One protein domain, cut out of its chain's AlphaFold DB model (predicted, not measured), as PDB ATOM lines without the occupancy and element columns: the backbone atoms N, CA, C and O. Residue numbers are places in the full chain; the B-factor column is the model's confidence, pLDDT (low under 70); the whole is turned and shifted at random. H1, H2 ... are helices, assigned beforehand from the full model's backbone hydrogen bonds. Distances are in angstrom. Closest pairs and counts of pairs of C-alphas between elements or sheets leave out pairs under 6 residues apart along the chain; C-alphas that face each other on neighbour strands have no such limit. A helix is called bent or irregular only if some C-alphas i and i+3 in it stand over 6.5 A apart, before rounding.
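What this domain is: This is residues 146 to 229 of the 229 residues of the protein "Tripartite tricarboxylate transporter TctB family protein" of Aliiroseovarius sediminilitoris (UniProt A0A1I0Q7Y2). Three long helices stand side by side in a row, joined as an up-and-down zigzag, with H3, the longest, along one side, H2 between, and H1 along the other side. The short helices H4 and H5 sit at one end of the row, where H1 and H3 end and H2 begins. The printed part has 84 residues with five named helices, H1 to H5 in order, and no named strand; the class is all helix. It is only just compact, close to loose, with a radius of gyration of the C-alphas of 13.8 A, and elongated, spanning 40 by 25 by 25 A.

Where its parts are: H3, residues 183 to 203, is 29.2 A long and starts at C-alpha 183 (8.367, 26.334, -5.437). H2 is residues 163 to 178, 21.8 A. H1, residues 146 to 161, 21.6 A, starts at C-alpha 146 (32.393, 29.611, -8.493); it is only just irregular, with C-alphas 156 and 159 6.6 A apart. H4 is residues 212 to 216, 7.9 A. H5, residues 219 to 228, 14.3 A, ends at C-alpha 228 (14.379, 22.009, -33.043).

How they stand to each other: H3 and H2 form a helical hairpin and touch, the closest C-alphas being those of Ala 193 and Val 168, 5.3 A apart; they run opposite ways at a tilt of 35.1 degrees, only just steep. H2, with residues 166 to 170 alone, touches residues 154 to 158 of H1, closest at the C-alphas of Val 166 and Val 158, 6.0 A. This second helical hairpin has a shallow tilt of 23 degrees, opposite ways. H1 and H3 are apart. H1 touches H4 with residues 159 to 161 alone, closest at the C-alphas of Ile 160 and Ala 212, 4.9 A. H4 touches H5, closest at the C-alphas of Tyr 214 and Arg 222, 5.5 A. H5 is close to H3 but not clearly touching, about perpendicular at 80 degrees, with the C-alphas of Asn 228 and Lys 201 closest at 7.8 A. Every O i to N i+4 pair is within hydrogen-bond range in H2, H3 and H5, against 10 of 12 in H1 and 0 of 1 in H4, where 2 of 2 O i to N i+3 pairs are.

The domain as a whole: The two C-alphas farthest apart, those of Gly 179 and Gly 219, are 40.4 A apart. The printed part has no cut and no long link; the link from H3 to H4, 8 residues, is short. Residues 208 to 210 and residue 229, the chain's last, have pLDDT under 70; the mean of the printed part is 87.7.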
ATOM      1  N   GLU A 146      33.544  30.516  -8.518       90.12
ATOM      2  CA  GLU A 146      32.393  29.611  -8.493       90.12
ATOM      3  C   GLU A 146      31.404  29.935  -9.624       90.12
ATOM      4  O   GLU A 146      31.007  29.040 -10.368       90.12
ATOM      5  N   TRP A 147      31.045  31.210  -9.802       88.69
ATOM      6  CA  TRP A 147      30.136  31.639 -10.874       88.69
ATOM      7  C   TRP A 147      30.721  31.395 -12.267       88.69
ATOM      8  O   TRP A 147      30.014  30.927 -13.161       88.69
ATOM      9  N   ALA A 148      32.020  31.642 -12.443       90.00
ATOM     10  CA  ALA A 148      32.724  31.274 -13.667       90.00
ATOM     11  C   ALA A 148      32.709  29.751 -13.891       90.00
ATOM     12  O   ALA A 148      32.498  29.296 -15.012       90.00
ATOM     13  N   GLY A 149      32.867  28.961 -12.826       94.69
ATOM     14  CA  GLY A 149      32.784  27.503 -12.855       94.69
ATOM     15  C   GLY A 149      31.416  26.994 -13.305       94.69
ATOM     16  O   GLY A 149      31.352  26.119 -14.165       94.69
ATOM     17  N   TRP A 150      30.323  27.583 -12.808       94.69
ATOM     18  CA  TRP A 150      28.970  27.279 -13.287       94.69
ATOM     19  C   TRP A 150      28.807  27.586 -14.778       94.69
ATOM     20  O   TRP A 150      28.291  26.759 -15.526       94.69
ATOM     21  N   PHE A 151      29.289  28.741 -15.240       92.31
ATOM     22  CA  PHE A 151      29.257  29.073 -16.664       92.31
ATOM     23  C   PHE A 151      30.077  28.087 -17.513       92.31
ATOM     24  O   PHE A 151      29.604  27.621 -18.548       92.31
ATOM     25  N   LEU A 152      31.280  27.715 -17.068       95.00
ATOM     26  CA  LEU A 152      32.112  26.730 -17.763       95.00
ATOM     27  C   LEU A 152      31.440  25.356 -17.811       95.00
ATOM     28  O   LEU A 152      31.387  24.743 -18.874       95.00
ATOM     29  N   ALA A 153      30.875  24.889 -16.696       95.88
ATOM     30  CA  ALA A 153      30.139  23.631 -16.652       95.88
ATOM     31  C   ALA A 153      28.952  23.641 -17.629       95.88
ATOM     32  O   ALA A 153      28.753  22.672 -18.358       95.88
ATOM     33  N   TYR A 154      28.214  24.751 -17.706       93.69
ATOM     34  CA  TYR A 154      27.143  24.935 -18.682       93.69
ATOM     35  C   TYR A 154      27.657  24.789 -20.123       93.69
ATOM     36  O   TYR A 154      27.142  23.968 -20.882       93.69
ATOM     37  N   VAL A 155      28.711  25.526 -20.489       91.44
ATOM     38  CA  VAL A 155      29.305  25.488 -21.838       91.44
ATOM     39  C   VAL A 155      29.787  24.084 -22.209       91.44
ATOM     40  O   VAL A 155      29.632  23.672 -23.355       91.44
ATOM     41  N   LEU A 156      30.338  23.336 -21.251       92.88
ATOM     42  CA  LEU A 156      30.827  21.973 -21.470       92.88
ATOM     43  C   LEU A 156      29.696  20.942 -21.591       92.88
ATOM     44  O   LEU A 156      29.845  19.959 -22.314       92.88
ATOM     45  N   LEU A 157      28.569  21.149 -20.907       93.38
ATOM     46  CA  LEU A 157      27.446  20.208 -20.907       93.38
ATOM     47  C   LEU A 157      26.487  20.402 -22.083       93.38
ATOM     48  O   LEU A 157      25.889  19.422 -22.526       93.38
ATOM     49  N   VAL A 158      26.342  21.624 -22.609       91.38
ATOM     50  CA  VAL A 158      25.437  21.913 -23.739       91.38
ATOM     51  C   VAL A 158      25.695  21.004 -24.956       91.38
ATOM     52  O   VAL A 158      24.726  20.414 -25.431       91.38
ATOM     53  N   PRO A 159      26.939  20.800 -25.440       88.44
ATOM     54  CA  PRO A 159      27.205  19.902 -26.571       88.44
ATOM     55  C   PRO A 159      26.906  18.426 -26.278       88.44
ATOM     56  O   PRO A 159      26.672  17.641 -27.193       88.44
ATOM     57  N   ILE A 160      26.926  18.033 -25.003       89.81
ATOM     58  CA  ILE A 160      26.743  16.642 -24.587       89.81
ATOM     59  C   ILE A 160      25.252  16.335 -24.440       89.81
ATOM     60  O   ILE A 160      24.756  15.395 -25.047       89.81
ATOM     61  N   ILE A 161      24.536  17.134 -23.649       90.06
ATOM     62  CA  ILE A 161      23.154  16.854 -23.228       90.06
ATOM     63  C   ILE A 161      22.139  17.587 -24.117       90.06
ATOM     64  O   ILE A 161      21.092  17.035 -24.450       90.06
ATOM     65  N   GLY A 162      22.460  18.810 -24.540       88.94
ATOM     66  CA  GLY A 162      21.610  19.664 -25.369       88.94
ATOM     67  C   GLY A 162      21.237  20.974 -24.698       88.94
ATOM     68  O   GLY A 162      21.227  21.096 -23.473       88.94
ATOM     69  N   TYR A 163      20.937  21.982 -25.514       88.19
ATOM     70  CA  TYR A 163      20.777  23.352 -25.039       88.19
ATOM     71  C   TYR A 163      19.584  23.513 -24.093       88.19
ATOM     72  O   TYR A 163      19.750  24.019 -22.984       88.19
ATOM     73  N   LEU A 164      18.394  23.045 -24.486       90.12
ATOM     74  CA  LEU A 164      17.180  23.169 -23.673       90.12
ATOM     75  C   LEU A 164      17.291  22.475 -22.298       90.12
ATOM     76  O   LEU A 164      17.108  23.163 -21.289       90.12
ATOM     77  N   PRO A 165      17.598  21.162 -22.202       91.81
ATOM     78  CA  PRO A 165      17.651  20.478 -20.907       91.81
ATOM     79  C   PRO A 165      18.724  21.058 -19.981       91.81
ATOM     80  O   PRO A 165      18.467  21.235 -18.789       91.81
ATOM     81  N   VAL A 166      19.898  21.418 -20.515       94.31
ATOM     82  CA  VAL A 166      20.969  22.029 -19.715       94.31
ATOM     83  C   VAL A 166      20.562  23.421 -19.242       94.31
ATOM     84  O   VAL A 166      20.758  23.731 -18.070       94.31
ATOM     85  N   THR A 167      19.938  24.239 -20.097       93.94
ATOM     86  CA  THR A 167      19.465  25.583 -19.724       93.94
ATOM     87  C   THR A 167      18.426  25.522 -18.616       93.94
ATOM     88  O   THR A 167      18.556  26.245 -17.631       93.94
ATOM     89  N   VAL A 168      17.428  24.643 -18.723       95.75
ATOM     90  CA  VAL A 168      16.415  24.478 -17.671       95.75
ATOM     91  C   VAL A 168      17.069  24.021 -16.366       95.75
ATOM     92  O   VAL A 168      16.853  24.649 -15.329       95.75
ATOM     93  N   ALA A 169      17.915  22.987 -16.413       96.06
ATOM     94  CA  ALA A 169      18.584  22.462 -15.226       96.06
ATOM     95  C   ALA A 169      19.462  23.523 -14.546       96.06
ATOM     96  O   ALA A 169      19.325  23.754 -13.346       96.06
ATOM     97  N   PHE A 170      20.321  24.209 -15.302       96.56
ATOM     98  CA  PHE A 170      21.199  25.246 -14.760       96.56
ATOM     99  C   PHE A 170      20.420  26.449 -14.253       96.56
ATOM    100  O   PHE A 170      20.766  26.973 -13.201       96.56
ATOM    101  N   THR A 171      19.362  26.872 -14.943       96.06
ATOM    102  CA  THR A 171      18.555  28.009 -14.483       96.06
ATOM    103  C   THR A 171      17.948  27.698 -13.118       96.06
ATOM    104  O   THR A 171      18.137  28.470 -12.187       96.06
ATOM    105  N   VAL A 172      17.340  26.520 -12.942       96.50
ATOM    106  CA  VAL A 172      16.775  26.091 -11.649       96.50
ATOM    107  C   VAL A 172      17.853  25.916 -10.576       96.50
ATOM    108  O   VAL A 172      17.700  26.428  -9.467       96.50
ATOM    109  N   LEU A 173      18.957  25.233 -10.894       96.44
ATOM    110  CA  LEU A 173      20.063  25.012  -9.955       96.44
ATOM    111  C   LEU A 173      20.679  26.331  -9.485       96.44
ATOM    112  O   LEU A 173      20.951  26.486  -8.296       96.44
ATOM    113  N   LEU A 174      20.867  27.292 -10.391       94.69
ATOM    114  CA  LEU A 174      21.398  28.609 -10.057       94.69
ATOM    115  C   LEU A 174      20.388  29.439  -9.267       94.69
ATOM    116  O   LEU A 174      20.776  30.058  -8.279       94.69
ATOM    117  N   THR A 175      19.098  29.412  -9.615       95.19
ATOM    118  CA  THR A 175      18.048  30.068  -8.819       95.19
ATOM    119  C   THR A 175      18.027  29.520  -7.389       95.19
ATOM    120  O   THR A 175      18.008  30.295  -6.429       95.19
ATOM    121  N   TRP A 176      18.146  28.200  -7.230       94.56
ATOM    122  CA  TRP A 176      18.278  27.564  -5.921       94.56
ATOM    123  C   TRP A 176      19.574  27.960  -5.199       94.56
ATOM    124  O   TRP A 176      19.551  28.297  -4.013       94.56
ATOM    125  N   ARG A 177      20.705  27.993  -5.916       93.56
ATOM    126  CA  ARG A 177      22.028  28.360  -5.385       93.56
ATOM    127  C   ARG A 177      22.103  29.812  -4.913       93.56
ATOM    128  O   ARG A 177      22.808  30.080  -3.938       93.56
ATOM    129  N   VAL A 178      21.382  30.729  -5.561       92.31
ATOM    130  CA  VAL A 178      21.212  32.127  -5.116       92.31
ATOM    131  C   VAL A 178      20.447  32.196  -3.786       92.31
ATOM    132  O   VAL A 178      20.638  33.132  -3.014       92.31
ATOM    133  N   GLY A 179      19.647  31.176  -3.467       92.62
ATOM    134  CA  GLY A 179      18.947  31.037  -2.191       92.62
ATOM    135  C   GLY A 179      17.427  31.105  -2.298       92.62
ATOM    136  O   GLY A 179      16.755  30.968  -1.273       92.62
ATOM    137  N   TYR A 180      16.878  31.267  -3.504       92.94
ATOM    138  CA  TYR A 180      15.445  31.144  -3.736       92.94
ATOM    139  C   TYR A 180      15.046  29.678  -3.581       92.94
ATOM    140  O   TYR A 180      15.533  28.811  -4.298       92.94
ATOM    141  N   ARG A 181      14.191  29.389  -2.601       90.00
ATOM    142  CA  ARG A 181      13.763  28.015  -2.285       90.00
ATOM    143  C   ARG A 181      12.282  27.770  -2.505       90.00
ATOM    144  O   ARG A 181      11.850  26.626  -2.426       90.00
ATOM    145  N   ASP A 182      11.515  28.822  -2.756       94.19
ATOM    146  CA  ASP A 182      10.085  28.679  -2.952       94.19
ATOM    147  C   ASP A 182       9.763  28.024  -4.305       94.19
ATOM    148  O   ASP A 182      10.376  28.319  -5.334       94.19
ATOM    149  N   HIS A 183       8.782  27.130  -4.288       92.62
ATOM    150  CA  HIS A 183       8.367  26.334  -5.437       92.62
ATOM    151  C   HIS A 183       7.832  27.188  -6.594       92.62
ATOM    152  O   HIS A 183       8.094  26.860  -7.751       92.62
ATOM    153  N   ILE A 184       7.155  28.310  -6.314       95.06
ATOM    154  CA  ILE A 184       6.681  29.237  -7.354       95.06
ATOM    155  C   ILE A 184       7.878  29.838  -8.094       95.06
ATOM    156  O   ILE A 184       7.862  29.947  -9.319       95.06
ATOM    157  N   MET A 185       8.949  30.165  -7.367       92.69
ATOM    158  CA  MET A 185      10.180  30.696  -7.958       92.69
ATOM    159  C   MET A 185      10.933  29.651  -8.781       92.69
ATOM    160  O   MET A 185      11.537  29.986  -9.797       92.69
ATOM    161  N   MET A 186      10.889  28.378  -8.382       94.56
ATOM    162  CA  MET A 186      11.461  27.296  -9.189       94.56
ATOM    163  C   MET A 186      10.681  27.113 -10.497       94.56
ATOM    164  O   MET A 186      11.284  27.023 -11.565       94.56
ATOM    165  N   TRP A 187       9.346  27.116 -10.445       96.25
ATOM    166  CA  TRP A 187       8.516  27.004 -11.648       96.25
ATOM    167  C   TRP A 187       8.642  28.215 -12.569       96.25
ATOM    168  O   TRP A 187       8.690  28.045 -13.788       96.25
ATOM    169  N   SER A 188       8.756  29.426 -12.020       95.75
ATOM    170  CA  SER A 188       9.005  30.617 -12.833       95.75
ATOM    171  C   SER A 188      10.383  30.573 -13.497       95.75
ATOM    172  O   SER A 188      10.494  30.954 -14.660       95.75
ATOM    173  N   ALA A 189      11.406  30.030 -12.827       95.50
ATOM    174  CA  ALA A 189      12.728  29.804 -13.409       95.50
ATOM    175  C   ALA A 189      12.690  28.797 -14.574       95.50
ATOM    176  O   ALA A 189      13.284  29.052 -15.624       95.50
ATOM    177  N   VAL A 190      11.945  27.694 -14.433       96.75
ATOM    178  CA  VAL A 190      11.715  26.730 -15.528       96.75
ATOM    179  C   VAL A 190      11.009  27.401 -16.704       96.75
ATOM    180  O   VAL A 190      11.474  27.303 -17.840       96.75
ATOM    181  N   LEU A 191       9.903  28.103 -16.438       96.88
ATOM    182  CA  LEU A 191       9.123  28.778 -17.473       96.88
ATOM    183  C   LEU A 191       9.965  29.824 -18.209       96.88
ATOM    184  O   LEU A 191       9.931  29.891 -19.435       96.88
ATOM    185  N   PHE A 192      10.750  30.602 -17.466       95.81
ATOM    186  CA  PHE A 192      11.668  31.586 -18.021       95.81
ATOM    187  C   PHE A 192      12.721  30.933 -18.923       95.81
ATOM    188  O   PHE A 192      12.908  31.384 -20.052       95.81
ATOM    189  N   ALA A 193      13.359  29.847 -18.474       94.88
ATOM    190  CA  ALA A 193      14.343  29.119 -19.274       94.88
ATOM    191  C   ALA A 193      13.748  28.627 -20.602       94.88
ATOM    192  O   ALA A 193      14.331  28.851 -21.663       94.88
ATOM    193  N   ILE A 194      12.558  28.019 -20.560       94.12
ATOM    194  CA  ILE A 194      11.848  27.558 -21.762       94.12
ATOM    195  C   ILE A 194      11.515  28.741 -22.675       94.12
ATOM    196  O   ILE A 194      11.798  28.690 -23.872       94.12
ATOM    197  N   ALA A 195      10.955  29.821 -22.125       94.56
ATOM    198  CA  ALA A 195      10.592  31.008 -22.890       94.56
ATOM    199  C   ALA A 195      11.804  31.617 -23.606       94.56
ATOM    200  O   ALA A 195      11.720  31.922 -24.793       94.56
ATOM    201  N   VAL A 196      12.947  31.736 -22.924       91.00
ATOM    202  CA  VAL A 196      14.191  32.238 -23.522       91.00
ATOM    203  C   VAL A 196      14.637  31.347 -24.678       91.00
ATOM    204  O   VAL A 196      14.888  31.860 -25.767       91.00
ATOM    205  N   VAL A 197      14.678  30.023 -24.493       89.50
ATOM    206  CA  VAL A 197      15.074  29.104 -25.574       89.50
ATOM    207  C   VAL A 197      14.144  29.240 -26.780       89.50
ATOM    208  O   VAL A 197      14.616  29.339 -27.913       89.50
ATOM    209  N   LEU A 198      12.831  29.311 -26.550       89.62
ATOM    210  CA  LEU A 198      11.845  29.466 -27.618       89.62
ATOM    211  C   LEU A 198      11.974  30.813 -28.337       89.62
ATOM    212  O   LEU A 198      11.886  30.850 -29.559       89.62
ATOM    213  N   VAL A 199      12.235  31.910 -27.625       89.56
ATOM    214  CA  VAL A 199      12.473  33.220 -28.250       89.56
ATOM    215  C   VAL A 199      13.732  33.175 -29.120       89.56
ATOM    216  O   VAL A 199      13.697  33.579 -30.282       89.56
ATOM    217  N   PHE A 200      14.839  32.632 -28.616       84.75
ATOM    218  CA  PHE A 200      16.091  32.580 -29.375       84.75
ATOM    219  C   PHE A 200      16.013  31.655 -30.594       84.75
ATOM    220  O   PHE A 200      16.578  31.965 -31.645       84.75
ATOM    221  N   LYS A 201      15.284  30.543 -30.485       82.19
ATOM    222  CA  LYS A 201      15.102  29.609 -31.596       82.19
ATOM    223  C   LYS A 201      14.081  30.114 -32.614       82.19
ATOM    224  O   LYS A 201      14.378  30.125 -33.804       82.19
ATOM    225  N   SER A 202      12.897  30.525 -32.167       82.81
ATOM    226  CA  SER A 202      11.769  30.841 -33.052       82.81
ATOM    227  C   SER A 202      11.830  32.262 -33.603       82.81
ATOM    228  O   SER A 202      11.539  32.467 -34.777       82.81
ATOM    229  N   PHE A 203      12.210  33.243 -32.777       83.56
ATOM    230  CA  PHE A 203      12.251  34.648 -33.189       83.56
ATOM    231  C   PHE A 203      13.614  35.034 -33.771       83.56
ATOM    232  O   PHE A 203      13.677  35.649 -34.829       83.56
ATOM    233  N   LEU A 204      14.710  34.640 -33.114       81.44
ATOM    234  CA  LEU A 204      16.069  35.030 -33.525       81.44
ATOM    235  C   LEU A 204      16.745  34.026 -34.477       81.44
ATOM    236  O   LEU A 204      17.856  34.289 -34.933       81.44
ATOM    237  N   GLN A 205      16.093  32.890 -34.764       77.88
ATOM    238  CA  GLN A 205      16.580  31.815 -35.643       77.88
ATOM    239  C   GLN A 205      18.026  31.380 -35.355       77.88
ATOM    240  O   GLN A 205      18.788  31.007 -36.253       77.88
ATOM    241  N   VAL A 206      18.422  31.419 -34.080       75.19
ATOM    242  CA  VAL A 206      19.786  31.077 -33.682       75.19
ATOM    243  C   VAL A 206      20.020  29.587 -33.913       75.19
ATOM    244  O   VAL A 206      19.238  28.728 -33.499       75.19
ATOM    245  N   LYS A 207      21.128  29.276 -34.590       71.62
ATOM    246  CA  LYS A 207      21.550  27.898 -34.841       71.62
ATOM    247  C   LYS A 207      22.108  27.302 -33.557       71.62
ATOM    248  O   LYS A 207      23.236  27.594 -33.170       71.62
ATOM    249  N   ILE A 208      21.300  26.477 -32.911       69.62
ATOM    250  CA  ILE A 208      21.704  25.706 -31.741       69.62
ATOM    251  C   ILE A 208      22.387  24.424 -32.244       69.62
ATOM    252  O   ILE A 208      21.799  23.732 -33.079       69.62
ATOM    253  N   PRO A 209      23.628  24.127 -31.821       66.31
ATOM    254  CA  PRO A 209      24.284  22.874 -32.170       66.31
ATOM    255  C   PRO A 209      23.545  21.698 -31.522       66.31
ATOM    256  O   PRO A 209      23.207  21.758 -30.341       66.31
ATOM    257  N   GLY A 210      23.308  20.636 -32.297       68.00
ATOM    258  CA  GLY A 210      22.690  19.410 -31.790       68.00
ATOM    259  C   GLY A 210      23.558  18.738 -30.723       68.00
ATOM    260  O   GLY A 210      24.781  18.891 -30.723       68.00
ATOM    261  N   SER A 211      22.925  18.003 -29.807       83.56
ATOM    262  CA  SER A 211      23.621  17.324 -28.712       83.56
ATOM    263  C   SER A 211      24.016  15.892 -29.055       83.56
ATOM    264  O   SER A 211      23.318  15.205 -29.804       83.56
ATOM    265  N   ALA A 212      25.101  15.414 -28.441       81.75
ATOM    266  CA  ALA A 212      25.509  14.012 -28.533       81.75
ATOM    267  C   ALA A 212      24.439  13.058 -27.963       81.75
ATOM    268  O   ALA A 212      24.248  11.953 -28.465       81.75
ATOM    269  N   LEU A 213      23.701  13.487 -26.934       81.25
ATOM    270  CA  LEU A 213      22.642  12.692 -26.314       81.25
ATOM    271  C   LEU A 213      21.473  12.419 -27.272       81.25
ATOM    272  O   LEU A 213      20.870  11.346 -27.211       81.25
ATOM    273  N   TYR A 214      21.159  13.352 -28.176       79.69
ATOM    274  CA  TYR A 214      20.053  13.177 -29.120       79.69
ATOM    275  C   TYR A 214      20.300  12.050 -30.130       79.69
ATOM    276  O   TYR A 214      19.342  11.524 -30.696       79.69
ATOM    277  N   GLU A 215      21.551  11.629 -30.340       79.31
ATOM    278  CA  GLU A 215      21.879  10.525 -31.249       79.31
ATOM    279  C   GLU A 215      21.347   9.169 -30.771       79.31
ATOM    280  O   GLU A 215      21.065   8.302 -31.599       79.31
ATOM    281  N   TYR A 216      21.142   9.016 -29.461       83.19
ATOM    282  CA  TYR A 216      20.637   7.794 -28.836       83.19
ATOM    283  C   TYR A 216      19.102   7.725 -28.774       83.19
ATOM    284  O   TYR A 216      18.548   6.715 -28.339       83.19
ATOM    285  N   LEU A 217      18.393   8.781 -29.194       83.81
ATOM    286  CA  LEU A 217      16.930   8.799 -29.203       83.81
ATOM    287  C   LEU A 217      16.357   7.956 -30.364       83.81
ATOM    288  O   LEU A 217      16.935   7.914 -31.453       83.81
ATOM    289  N   PRO A 218      15.185   7.319 -30.182       82.94
ATOM    290  CA  PRO A 218      14.513   6.584 -31.250       82.94
ATOM    291  C   PRO A 218      14.035   7.535 -32.361       82.94
ATOM    292  O   PRO A 218      13.686   8.688 -32.104       82.94
ATOM    293  N   GLY A 219      14.011   7.039 -33.604       82.06
ATOM    294  CA  GLY A 219      14.017   7.830 -34.847       82.06
ATOM    295  C   GLY A 219      13.213   9.137 -34.853       82.06
ATOM    296  O   GLY A 219      13.787  10.201 -35.074       82.06
ATOM    297  N   ALA A 220      11.904   9.086 -34.586       79.31
ATOM    298  CA  ALA A 220      11.052  10.280 -34.629       79.31
ATOM    299  C   ALA A 220      11.450  11.348 -33.590       79.31
ATOM    300  O   ALA A 220      11.442  12.541 -33.895       79.31
ATOM    301  N   LEU A 221      11.856  10.926 -32.386       76.88
ATOM    302  CA  LEU A 221      12.323  11.832 -31.335       76.88
ATOM    303  C   LEU A 221      13.694  12.417 -31.682       76.88
ATOM    304  O   LEU A 221      13.884  13.622 -31.550       76.88
ATOM    305  N   ARG A 222      14.623  11.608 -32.204       77.81
ATOM    306  CA  ARG A 222      15.941  12.089 -32.646       77.81
ATOM    307  C   ARG A 222      15.822  13.212 -33.676       77.81
ATOM    308  O   ARG A 222      16.424  14.267 -33.495       77.81
ATOM    309  N   SER A 223      15.024  13.009 -34.724       77.06
ATOM    310  CA  SER A 223      14.816  14.027 -35.761       77.06
ATOM    311  C   SER A 223      14.172  15.293 -35.195       77.06
ATOM    312  O   SER A 223      14.609  16.394 -35.518       77.06
ATOM    313  N   PHE A 224      13.174  15.154 -34.316       81.25
ATOM    314  CA  PHE A 224      12.532  16.302 -33.677       81.25
ATOM    315  C   PHE A 224      13.520  17.130 -32.847       81.25
ATOM    316  O   PHE A 224      13.572  18.348 -33.019       81.25
ATOM    317  N   PHE A 225      14.318  16.492 -31.987       76.81
ATOM    318  CA  PHE A 225      15.269  17.194 -31.126       76.81
ATOM    319  C   PHE A 225      16.423  17.806 -31.918       76.81
ATOM    320  O   PHE A 225      16.694  18.976 -31.720       76.81
ATOM    321  N   ILE A 226      17.025  17.101 -32.881       76.06
ATOM    322  CA  ILE A 226      18.132  17.651 -33.690       76.06
ATOM    323  C   ILE A 226      17.699  18.870 -34.520       76.06
ATOM    324  O   ILE A 226      18.474  19.805 -34.713       76.06
ATOM    325  N   LEU A 227      16.470  18.869 -35.045       72.12
ATOM    326  CA  LEU A 227      15.978  19.975 -35.869       72.12
ATOM    327  C   LEU A 227      15.581  21.192 -35.017       72.12
ATOM    328  O   LEU A 227      15.804  22.344 -35.416       72.12
ATOM    329  N   ASN A 228      15.005  20.955 -33.836       73.50
ATOM    330  CA  ASN A 228      14.379  22.009 -33.043       73.50
ATOM    331  C   ASN A 228      15.209  22.486 -31.836       73.50
ATOM    332  O   ASN A 228      15.057  23.652 -31.472       73.50
ATOM    333  N   PHE A 229      16.101  21.671 -31.259       66.12
ATOM    334  CA  PHE A 229      16.717  21.906 -29.939       66.12
ATOM    335  C   PHE A 229      18.168  21.423 -29.799       66.12
ATOM    336  O   PHE A 229      18.719  20.846 -30.756       66.12
TER     337      PHE A 229